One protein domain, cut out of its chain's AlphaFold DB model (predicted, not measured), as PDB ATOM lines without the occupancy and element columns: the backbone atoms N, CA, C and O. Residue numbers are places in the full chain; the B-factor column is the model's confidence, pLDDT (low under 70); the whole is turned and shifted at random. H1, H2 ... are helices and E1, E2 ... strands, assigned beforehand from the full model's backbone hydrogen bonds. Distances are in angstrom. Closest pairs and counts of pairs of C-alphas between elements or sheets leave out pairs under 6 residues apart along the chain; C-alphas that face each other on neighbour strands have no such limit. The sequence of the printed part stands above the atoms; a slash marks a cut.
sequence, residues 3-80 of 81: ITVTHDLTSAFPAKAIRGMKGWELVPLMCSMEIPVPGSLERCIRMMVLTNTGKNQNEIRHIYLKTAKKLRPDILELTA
ATOM      1  N   ILE A   3     187.768 195.496 113.676       98.38
ATOM      2  CA  ILE A   3     188.875 194.802 114.328       98.38
ATOM      3  C   ILE A   3     190.069 195.753 114.388       98.38
ATOM      4  O   ILE A   3     190.459 196.296 113.357       98.38
ATOM      5  N   THR A   4     190.666 195.934 115.564       98.50
ATOM      6  CA  THR A   4     191.935 196.660 115.699       98.50
ATOM      7  C   THR A   4     193.058 195.708 116.081       98.50
ATOM      8  O   THR A   4     192.837 194.712 116.779       98.50
ATOM      9  N   VAL A   5     194.264 195.989 115.593       98.44
ATOM     10  CA  VAL A   5     195.483 195.254 115.952       98.44
ATOM     11  C   VAL A   5     196.559 196.214 116.419       98.44
ATOM     12  O   VAL A   5     196.644 197.346 115.945       98.44
ATOM     13  N   THR A   6     197.390 195.770 117.350       98.31
ATOM     14  CA  THR A   6     198.592 196.509 117.730       98.31
ATOM     15  C   THR A   6     199.636 196.484 116.617       98.31
ATOM     16  O   THR A   6     199.644 195.602 115.759       98.31
ATOM     17  N   HIS A   7     200.515 197.486 116.620       97.56
ATOM     18  CA  HIS A   7     201.478 197.721 115.540       97.56
ATOM     19  C   HIS A   7     202.543 196.638 115.354       97.56
ATOM     20  O   HIS A   7     203.173 196.563 114.304       97.56
ATOM     21  N   ASP A   8     202.701 195.781 116.350       97.81
ATOM     22  CA  ASP A   8     203.581 194.620 116.367       97.81
ATOM     23  C   ASP A   8     202.956 193.359 115.721       97.81
ATOM     24  O   ASP A   8     203.597 192.309 115.683       97.81
ATOM     25  N   LEU A   9     201.726 193.434 115.186       98.06
ATOM     26  CA  LEU A   9     201.057 192.345 114.460       98.06
ATOM     27  C   LEU A   9     200.876 192.673 112.973       98.06
ATOM     28  O   LEU A   9     199.966 193.402 112.588       98.06
ATOM     29  N   THR A  10     201.699 192.059 112.121       97.12
ATOM     30  CA  THR A  10     201.726 192.338 110.670       97.12
ATOM     31  C   THR A  10     201.599 191.096 109.783       97.12
ATOM     32  O   THR A  10     201.555 191.210 108.561       97.12
ATOM     33  N   SER A  11     201.516 189.896 110.366       97.62
ATOM     34  CA  SER A  11     201.595 188.635 109.615       97.62
ATOM     35  C   SER A  11     200.327 188.270 108.834       97.62
ATOM     36  O   SER A  11     200.403 187.509 107.869       97.62
ATOM     37  N   ALA A  12     199.156 188.769 109.241       96.25
ATOM     38  CA  ALA A  12     197.887 188.481 108.579       96.25
ATOM     39  C   ALA A  12     196.791 189.488 108.951       96.25
ATOM     40  O   ALA A  12     196.784 190.052 110.044       96.25
ATOM     41  N   PHE A  13     195.790 189.625 108.077       96.50
ATOM     42  CA  PHE A  13     194.550 190.333 108.396       96.50
ATOM     43  C   PHE A  13     193.629 189.467 109.272       96.50
ATOM     44  O   PHE A  13     193.187 188.410 108.806       96.50
ATOM     45  N   PRO A  14     193.225 189.916 110.477       95.50
ATOM     46  CA  PRO A  14     192.313 189.155 111.337       95.50
ATOM     47  C   PRO A  14     190.962 188.849 110.681       95.50
ATOM     48  O   PRO A  14     190.389 187.781 110.893       95.50
ATOM     49  N   ALA A  15     190.470 189.754 109.826       95.44
ATOM     50  CA  ALA A  15     189.221 189.567 109.090       95.44
ATOM     51  C   ALA A  15     189.214 188.294 108.224       95.44
ATOM     52  O   ALA A  15     188.143 187.754 107.954       95.44
ATOM     53  N   LYS A  16     190.386 187.780 107.813       94.75
ATOM     54  CA  LYS A  16     190.490 186.518 107.066       94.75
ATOM     55  C   LYS A  16     189.926 185.338 107.860       94.75
ATOM     56  O   LYS A  16     189.248 184.502 107.274       94.75
ATOM     57  N   ALA A  17     190.159 185.292 109.172       93.75
ATOM     58  CA  ALA A  17     189.630 184.228 110.022       93.75
ATOM     59  C   ALA A  17     188.096 184.269 110.086       93.75
ATOM     60  O   ALA A  17     187.446 183.236 109.983       93.75
ATOM     61  N   ILE A  18     187.519 185.471 110.180       94.38
ATOM     62  CA  ILE A  18     186.068 185.669 110.288       94.38
ATOM     63  C   ILE A  18     185.364 185.297 108.983       94.38
ATOM     64  O   ILE A  18     184.346 184.615 109.014       94.38
ATOM     65  N   ARG A  19     185.934 185.678 107.832       92.94
ATOM     66  CA  ARG A  19     185.388 185.311 106.512       92.94
ATOM     67  C   ARG A  19     185.356 183.802 106.262       92.94
ATOM     68  O   ARG A  19     184.577 183.355 105.436       92.94
ATOM     69  N   GLY A  20     186.204 183.033 106.946       92.75
ATOM     70  CA  GLY A  20     186.203 181.571 106.872       92.75
ATOM     71  C   GLY A  20     185.155 180.896 107.759       92.75
ATOM     72  O   GLY A  20     185.023 179.676 107.709       92.75
ATOM     73  N   MET A  21     184.428 181.649 108.592       94.94
ATOM     74  CA  MET A  21     183.387 181.094 109.452       94.94
ATOM     75  C   MET A  21     182.074 180.956 108.684       94.94
ATOM     76  O   MET A  21     181.587 181.916 108.088       94.94
ATOM     77  N   LYS A  22     181.465 179.770 108.761       96.31
ATOM     78  CA  LYS A  22     180.148 179.500 108.176       96.31
ATOM     79  C   LYS A  22     179.099 180.469 108.735       96.31
ATOM     80  O   LYS A  22     178.952 180.570 109.955       96.31
ATOM     81  N   GLY A  23     178.355 181.137 107.857       95.56
ATOM     82  CA  GLY A  23     177.289 182.083 108.214       95.56
ATOM     83  C   GLY A  23     177.749 183.529 108.434       95.56
ATOM     84  O   GLY A  23     176.943 184.363 108.843       95.56
ATOM     85  N   TRP A  24     179.027 183.839 108.192       95.50
ATOM     86  CA  TRP A  24     179.607 185.182 108.340       95.50
ATOM     87  C   TRP A  24     180.036 185.815 107.010       95.50
ATOM     88  O   TRP A  24     180.638 186.889 107.000       95.50
ATOM     89  N   GLU A  25     179.708 185.181 105.888       93.94
ATOM     90  CA  GLU A  25     180.192 185.521 104.547       93.94
ATOM     91  C   GLU A  25     179.797 186.946 104.124       93.94
ATOM     92  O   GLU A  25     180.553 187.618 103.424       93.94
ATOM     93  N   LEU A  26     178.633 187.421 104.582       95.75
ATOM     94  CA  LEU A  26     178.068 188.731 104.235       95.75
ATOM     95  C   LEU A  26     178.276 189.807 105.310       95.75
ATOM     96  O   LEU A  26     177.859 190.950 105.126       95.75
ATOM     97  N   VAL A  27     178.899 189.476 106.444       96.56
ATOM     98  CA  VAL A  27     179.104 190.460 107.513       96.56
ATOM     99  C   VAL A  27     180.167 191.469 107.063       96.56
ATOM    100  O   VAL A  27     181.284 191.067 106.734       96.56
ATOM    101  N   PRO A  28     179.891 192.787 107.078       97.25
ATOM    102  CA  PRO A  28     180.889 193.783 106.705       97.25
ATOM    103  C   PRO A  28     181.997 193.841 107.761       97.25
ATOM    104  O   PRO A  28     181.728 194.018 108.955       97.25
ATOM    105  N   LEU A  29     183.255 193.708 107.332       96.88
ATOM    106  CA  LEU A  29     184.436 193.692 108.202       96.88
ATOM    107  C   LEU A  29     185.392 194.826 107.838       96.88
ATOM    108  O   LEU A  29     185.700 195.023 106.663       96.88
ATOM    109  N   MET A  30     185.918 195.503 108.854       97.69
ATOM    110  CA  MET A  30     186.957 196.523 108.722       97.69
ATOM    111  C   MET A  30     188.090 196.229 109.705       97.69
ATOM    112  O   MET A  30     187.833 195.866 110.854       97.69
ATOM    113  N   CYS A  31     189.334 196.394 109.256       98.00
ATOM    114  CA  CYS A  31     190.514 196.341 110.112       98.00
ATOM    115  C   CYS A  31     191.134 197.736 110.232       98.00
ATOM    116  O   CYS A  31     191.158 198.475 109.253       98.00
ATOM    117  N   SER A  32     191.657 198.064 111.411       98.25
ATOM    118  CA  SER A  32     192.436 199.278 111.665       98.25
ATOM    119  C   SER A  32     193.633 198.969 112.559       98.25
ATOM    120  O   SER A  32     193.677 197.946 113.245       98.25
ATOM    121  N   MET A  33     194.592 199.882 112.569       98.25
ATOM    122  CA  MET A  33     195.649 199.898 113.569       98.25
ATOM    123  C   MET A  33     195.108 200.490 114.868       98.25
ATOM    124  O   MET A  33     194.343 201.455 114.842       98.25
ATOM    125  N   GLU A  34     195.490 199.892 115.989       98.38
ATOM    126  CA  GLU A  34     195.293 200.466 117.313       98.38
ATOM    127  C   GLU A  34     196.343 201.546 117.584       98.38
ATOM    128  O   GLU A  34     197.476 201.459 117.099       98.38
ATOM    129  N   ILE A  35     195.988 202.542 118.396       98.00
ATOM    130  CA  ILE A  35     196.934 203.574 118.820       98.00
ATOM    131  C   ILE A  35     198.156 202.947 119.540       98.00
ATOM    132  O   ILE A  35     197.987 202.166 120.482       98.00
ATOM    133  N   PRO A  36     199.404 203.264 119.135       97.44
ATOM    134  CA  PRO A  36     200.608 202.664 119.712       97.44
ATOM    135  C   PRO A  36     201.012 203.373 121.015       97.44
ATOM    136  O   PRO A  36     202.009 204.089 121.073       97.44
ATOM    137  N   VAL A  37     200.221 203.195 122.075       97.75
ATOM    138  CA  VAL A  37     200.505 203.792 123.390       97.75
ATOM    139  C   VAL A  37     201.687 203.060 124.053       97.75
ATOM    140  O   VAL A  37     201.618 201.835 124.206       97.75
ATOM    141  N   PRO A  38     202.757 203.757 124.483       96.75
ATOM    142  CA  PRO A  38     203.877 203.132 125.188       96.75
ATOM    143  C   PRO A  38     203.435 202.389 126.456       96.75
ATOM    144  O   PRO A  38     202.605 202.883 127.215       96.75
ATOM    145  N   GLY A  39     203.975 201.188 126.680       94.62
ATOM    146  CA  GLY A  39     203.608 200.334 127.820       94.62
ATOM    147  C   GLY A  39     202.221 199.683 127.718       94.62
ATOM    148  O   GLY A  39     201.803 198.987 128.645       94.62
ATOM    149  N   SER A  40     201.500 199.890 126.611       95.81
ATOM    150  CA  SER A  40     200.228 199.212 126.363       95.81
ATOM    151  C   SER A  40     200.419 197.740 125.995       95.81
ATOM    152  O   SER A  40     201.523 197.262 125.740       95.81
ATOM    153  N   LEU A  41     199.315 196.991 126.009       97.06
ATOM    154  CA  LEU A  41     199.346 195.557 125.761       97.06
ATOM    155  C   LEU A  41     199.746 195.241 124.312       97.06
ATOM    156  O   LEU A  41     198.963 195.488 123.398       97.06
ATOM    157  N   GLU A  42     200.906 194.614 124.155       97.31
ATOM    158  CA  GLU A  42     201.439 194.073 122.901       97.31
ATOM    159  C   GLU A  42     200.646 192.873 122.362       97.31
ATOM    160  O   GLU A  42     199.951 192.164 123.103       97.31
ATOM    161  N   ARG A  43     200.799 192.616 121.058       97.38
ATOM    162  CA  ARG A  43     200.220 191.479 120.324       97.38
ATOM    163  C   ARG A  43     198.729 191.290 120.600       97.38
ATOM    164  O   ARG A  43     198.240 190.173 120.798       97.38
ATOM    165  N   CYS A  44     197.996 192.400 120.617       98.12
ATOM    166  CA  CYS A  44     196.592 192.439 120.981       98.12
ATOM    167  C   CYS A  44     195.706 192.637 119.746       98.12
ATOM    168  O   CYS A  44     195.921 193.543 118.944       98.12
ATOM    169  N   ILE A  45     194.673 191.802 119.636       98.12
ATOM    170  CA  ILE A  45     193.592 191.935 118.656       98.12
ATOM    171  C   ILE A  45     192.327 192.293 119.433       98.12
ATOM    172  O   ILE A  45     191.954 191.574 120.363       98.12
ATOM    173  N   ARG A  46     191.660 193.384 119.055       98.31
ATOM    174  CA  ARG A  46     190.392 193.822 119.659       98.31
ATOM    175  C   ARG A  46     189.286 193.778 118.626       98.31
ATOM    176  O   ARG A  46     189.518 194.030 117.449       98.31
ATOM    177  N   MET A  47     188.076 193.466 119.072       97.62
ATOM    178  CA  MET A  47     186.912 193.345 118.202       97.62
ATOM    179  C   MET A  47     185.763 194.168 118.766       97.62
ATOM    180  O   MET A  47     185.383 194.004 119.923       97.62
ATOM    181  N   MET A  48     185.185 195.017 117.924       97.94
ATOM    182  CA  MET A  48     183.929 195.702 118.185       97.94
ATOM    183  C   MET A  48     182.852 195.115 117.275       97.94
ATOM    184  O   MET A  48     182.876 195.261 116.044       97.94
ATOM    185  N   VAL A  49     181.905 194.427 117.905       96.38
ATOM    186  CA  VAL A  49     180.791 193.759 117.237       96.38
ATOM    187  C   VAL A  49     179.547 194.612 117.412       96.38
ATOM    188  O   VAL A  49     179.029 194.736 118.517       96.38
ATOM    189  N   LEU A  50     179.074 195.198 116.316       96.69
ATOM    190  CA  LEU A  50     177.758 195.823 116.276       96.69
ATOM    191  C   LEU A  50     176.749 194.737 115.915       96.69
ATOM    192  O   LEU A  50     176.897 194.088 114.879       96.69
ATOM    193  N   THR A  51     175.766 194.522 116.783       96.44
ATOM    194  CA  THR A  51     174.721 193.518 116.593       96.44
ATOM    195  C   THR A  51     173.370 194.111 116.941       96.44
ATOM    196  O   THR A  51     173.244 194.849 117.916       96.44
ATOM    197  N   ASN A  52     172.351 193.737 116.176       97.75
ATOM    198  CA  ASN A  52     170.970 193.970 116.571       97.75
ATOM    199  C   ASN A  52     170.611 192.929 117.634       97.75
ATOM    200  O   ASN A  52     170.849 191.737 117.442       97.75
ATOM    201  N   THR A  53     170.109 193.372 118.779       97.56
ATOM    202  CA  THR A  53     169.774 192.501 119.907       97.56
ATOM    203  C   THR A  53     168.675 193.142 120.741       97.56
ATOM    204  O   THR A  53     168.606 194.364 120.828       97.56
ATOM    205  N   GLY A  54     167.829 192.319 121.362       98.19
ATOM    206  CA  GLY A  54     166.851 192.773 122.358       98.19
ATOM    207  C   GLY A  54     167.423 192.888 123.776       98.19
ATOM    208  O   GLY A  54     166.695 193.238 124.695       98.19
ATOM    209  N   LYS A  55     168.706 192.556 123.966       97.06
ATOM    210  CA  LYS A  55     169.388 192.635 125.262       97.06
ATOM    211  C   LYS A  55     169.685 194.078 125.653       97.06
ATOM    212  O   LYS A  55     170.120 194.871 124.820       97.06
ATOM    213  N   ASN A  56     169.562 194.366 126.941       96.12
ATOM    214  CA  ASN A  56     170.049 195.595 127.543       96.12
ATOM    215  C   ASN A  56     171.581 195.605 127.619       96.12
ATOM    216  O   ASN A  56     172.249 194.570 127.565       96.12
ATOM    217  N   GLN A  57     172.152 196.795 127.802       92.00
ATOM    218  CA  GLN A  57     173.602 197.002 127.820       92.00
ATOM    219  C   GLN A  57     174.321 196.175 128.902       92.00
ATOM    220  O   GLN A  57     175.408 195.658 128.658       92.00
ATOM    221  N   ASN A  58     173.722 196.026 130.086       90.50
ATOM    222  CA  ASN A  58     174.290 195.259 131.202       90.50
ATOM    223  C   ASN A  58     174.198 193.732 131.014       90.50
ATOM    224  O   ASN A  58     174.839 192.989 131.750       90.50
ATOM    225  N   GLU A  59     173.435 193.258 130.028       92.00
ATOM    226  CA  GLU A  59     173.340 191.837 129.672       92.00
ATOM    227  C   GLU A  59     174.399 191.427 128.634       92.00
ATOM    228  O   GLU A  59     174.554 190.241 128.309       92.00
ATOM    229  N   ILE A  60     175.125 192.401 128.075       93.44
ATOM    230  CA  ILE A  60     176.183 192.157 127.103       93.44
ATOM    231  C   ILE A  60     177.422 191.621 127.820       93.44
ATOM    232  O   ILE A  60     178.015 192.262 128.684       93.44
ATOM    233  N   ARG A  61     177.852 190.427 127.412       92.50
ATOM    234  CA  ARG A  61     179.068 189.791 127.925       92.50
ATOM    235  C   ARG A  61     180.252 190.154 127.041       92.50
ATOM    236  O   ARG A  61     180.408 189.610 125.949       92.50
ATOM    237  N   HIS A  62     181.091 191.066 127.517       94.19
ATOM    238  CA  HIS A  62     182.348 191.403 126.852       94.19
ATOM    239  C   HIS A  62     183.416 190.355 127.182       94.19
ATOM    240  O   HIS A  62     183.641 190.027 128.345       94.19
ATOM    241  N   ILE A  63     184.080 189.821 126.156       93.94
ATOM    242  CA  ILE A  63     185.000 188.688 126.302       93.94
ATOM    243  C   ILE A  63     186.447 189.181 126.230       93.94
ATOM    244  O   ILE A  63     186.869 189.737 125.217       93.94
ATOM    245  N   TYR A  64     187.225 188.901 127.279       94.62
ATOM    246  CA  TYR A  64     188.663 189.165 127.332       94.62
ATOM    247  C   TYR A  64     189.429 187.859 127.559       94.62
ATOM    248  O   TYR A  64     189.237 187.162 128.556       94.62
ATOM    249  N   LEU A  65     190.313 187.514 126.623       94.81
ATOM    250  CA  LEU A  65     191.069 186.260 126.635       94.81
ATOM    251  C   LEU A  65     192.563 186.511 126.859       94.81
ATOM    252  O   LEU A  65     193.075 187.594 126.581       94.81
ATOM    253  N   LYS A  66     193.283 185.478 127.310       95.25
ATOM    254  CA  LYS A  66     194.747 185.504 127.494       95.25
ATOM    255  C   LYS A  66     195.186 186.720 128.335       95.25
ATOM    256  O   LYS A  66     194.588 187.005 129.370       95.25
ATOM    257  N   THR A  67     196.212 187.441 127.894       94.88
ATOM    258  CA  THR A  67     196.732 188.652 128.540       94.88
ATOM    259  C   THR A  67     195.784 189.849 128.439       94.88
ATOM    260  O   THR A  67     195.860 190.737 129.285       94.88
ATOM    261  N   ALA A  68     194.836 189.852 127.492       95.69
ATOM    262  CA  ALA A  68     193.848 190.923 127.346       95.69
ATOM    263  C   ALA A  68     192.861 191.001 128.520       95.69
ATOM    264  O   ALA A  68     192.226 192.036 128.700       95.69
ATOM    265  N   LYS A  69     192.795 189.970 129.377       92.75
ATOM    266  CA  LYS A  69     192.090 190.023 130.670       92.75
ATOM    267  C   LYS A  69     192.516 191.214 131.538       92.75
ATOM    268  O   LYS A  69     191.705 191.745 132.283       92.75
ATOM    269  N   LYS A  70     193.766 191.673 131.401       91.25
ATOM    270  CA  LYS A  70     194.305 192.827 132.135       91.25
ATOM    271  C   LYS A  70     193.721 194.174 131.691       91.25
ATOM    272  O   LYS A  70     193.892 195.152 132.402       91.25
ATOM    273  N   LEU A  71     193.066 194.246 130.525       92.06
ATOM    274  CA  LEU A  71     192.556 195.511 129.980       92.06
ATOM    275  C   LEU A  71     191.325 196.031 130.726       92.06
ATOM    276  O   LEU A  71     191.113 197.238 130.762       92.06
ATOM    277  N   ARG A  72     190.498 195.129 131.263       90.06
ATOM    278  CA  ARG A  72     189.247 195.452 131.964       90.06
ATOM    279  C   ARG A  72     189.010 194.487 133.129       90.06
ATOM    280  O   ARG A  72     188.126 193.632 133.036       90.06
ATOM    281  N   PRO A  73     189.819 194.572 134.204       84.31
ATOM    282  CA  PRO A  73     189.614 193.738 135.389       84.31
ATOM    283  C   PRO A  73     188.208 193.927 135.984       84.31
ATOM    284  O   PRO A  73     187.574 192.957 136.380       84.31
ATOM    285  N   ASP A  74     187.680 195.147 135.913       86.62
ATOM    286  CA  ASP A  74     186.344 195.538 136.362       86.62
ATOM    287  C   ASP A  74     185.201 194.786 135.648       86.62
ATOM    288  O   ASP A  74     184.220 194.393 136.277       86.62
ATOM    289  N   ILE A  75     185.317 194.521 134.341       79.00
ATOM    290  CA  ILE A  75     184.283 193.779 133.594       79.00
ATOM    291  C   ILE A  75     184.324 192.285 133.907       79.00
ATOM    292  O   ILE A  75     183.278 191.627 133.926       79.00
ATOM    293  N   LEU A  76     185.518 191.724 134.111       71.75
ATOM    294  CA  LEU A  76     185.651 190.303 134.427       71.75
ATOM    295  C   LEU A  76     184.936 189.966 135.737       71.75
ATOM    296  O   LEU A  76     184.297 188.924 135.818       71.75
ATOM    297  N   GLU A  77     184.966 190.871 136.712       69.19
ATOM    298  CA  GLU A  77     184.217 190.723 137.963       69.19
ATOM    299  C   GLU A  77     182.697 190.828 137.754       69.19
ATOM    300  O   GLU A  77     181.940 190.043 138.324       69.19
ATOM    301  N   LEU A  78     182.237 191.741 136.889       65.94
ATOM    302  CA  LEU A  78     180.809 191.927 136.589       65.94
ATOM    303  C   LEU A  78     180.186 190.765 135.797       65.94
ATOM    304  O   LEU A  78     178.982 190.541 135.887       65.94
ATOM    305  N   THR A  79     180.988 190.034 135.020       57.88
ATOM    306  CA  THR A  79     180.525 188.952 134.126       57.88
ATOM    307  C   THR A  79     180.838 187.540 134.634       57.88
ATOM    308  O   THR A  79     180.464 186.571 133.976       57.88
ATOM    309  N   ALA A  80     181.494 187.411 135.795       57.44
ATOM    310  CA  ALA A  80     181.791 186.134 136.456       57.44
ATOM    311  C   ALA A  80     180.630 185.571 137.309       57.44
ATOM    312  O   ALA A  80     180.801 184.529 137.942       57.44
TER     313      ALA A  80
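This is residues 3 to 80 of the 81 residues of the protein "Chorismate mutase" of Paenibacillus larvae subsp. larvae DSM 25430 (UniProt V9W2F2). Loose and flat, with little regular structure, the model sets a small sheet between H1 and the pair H2 and H3; residues 20 to 26 and 50 to 57 stick out. Of 78 printed residues, 29 are in named elements, E1 H1 E2 E3 H2 H3, class mixed; the mixed sheet runs E2 E1 E3. The radius of gyration of the C-alphas is 14.3 A, the spans 36 by 34 by 18 A.

E1, residues 3 to 5, is parallel to E2, residues 30 to 33; N 3 and O 30 are 2.8 A apart. With H1, residues 15 to 19, they form a strand-helix-strand unit, its crossover right-handed. E3, residues 45 to 48, is antiparallel to E1; N 4 and O 46 are 2.9 A apart. H2, residues 66 to 71, has 0 of 2 O i to N i+4 but 3 of 3 O i to N i+3 pairs within hydrogen-bond range.

C-alpha 3 begins E1 at (188.875, 194.802, 114.328); C-alpha 79 ends H3, residues 73 to 79, at (180.525, 188.952, 134.126).

The printed part has no cut; residues 77 to 80 have pLDDT under 70.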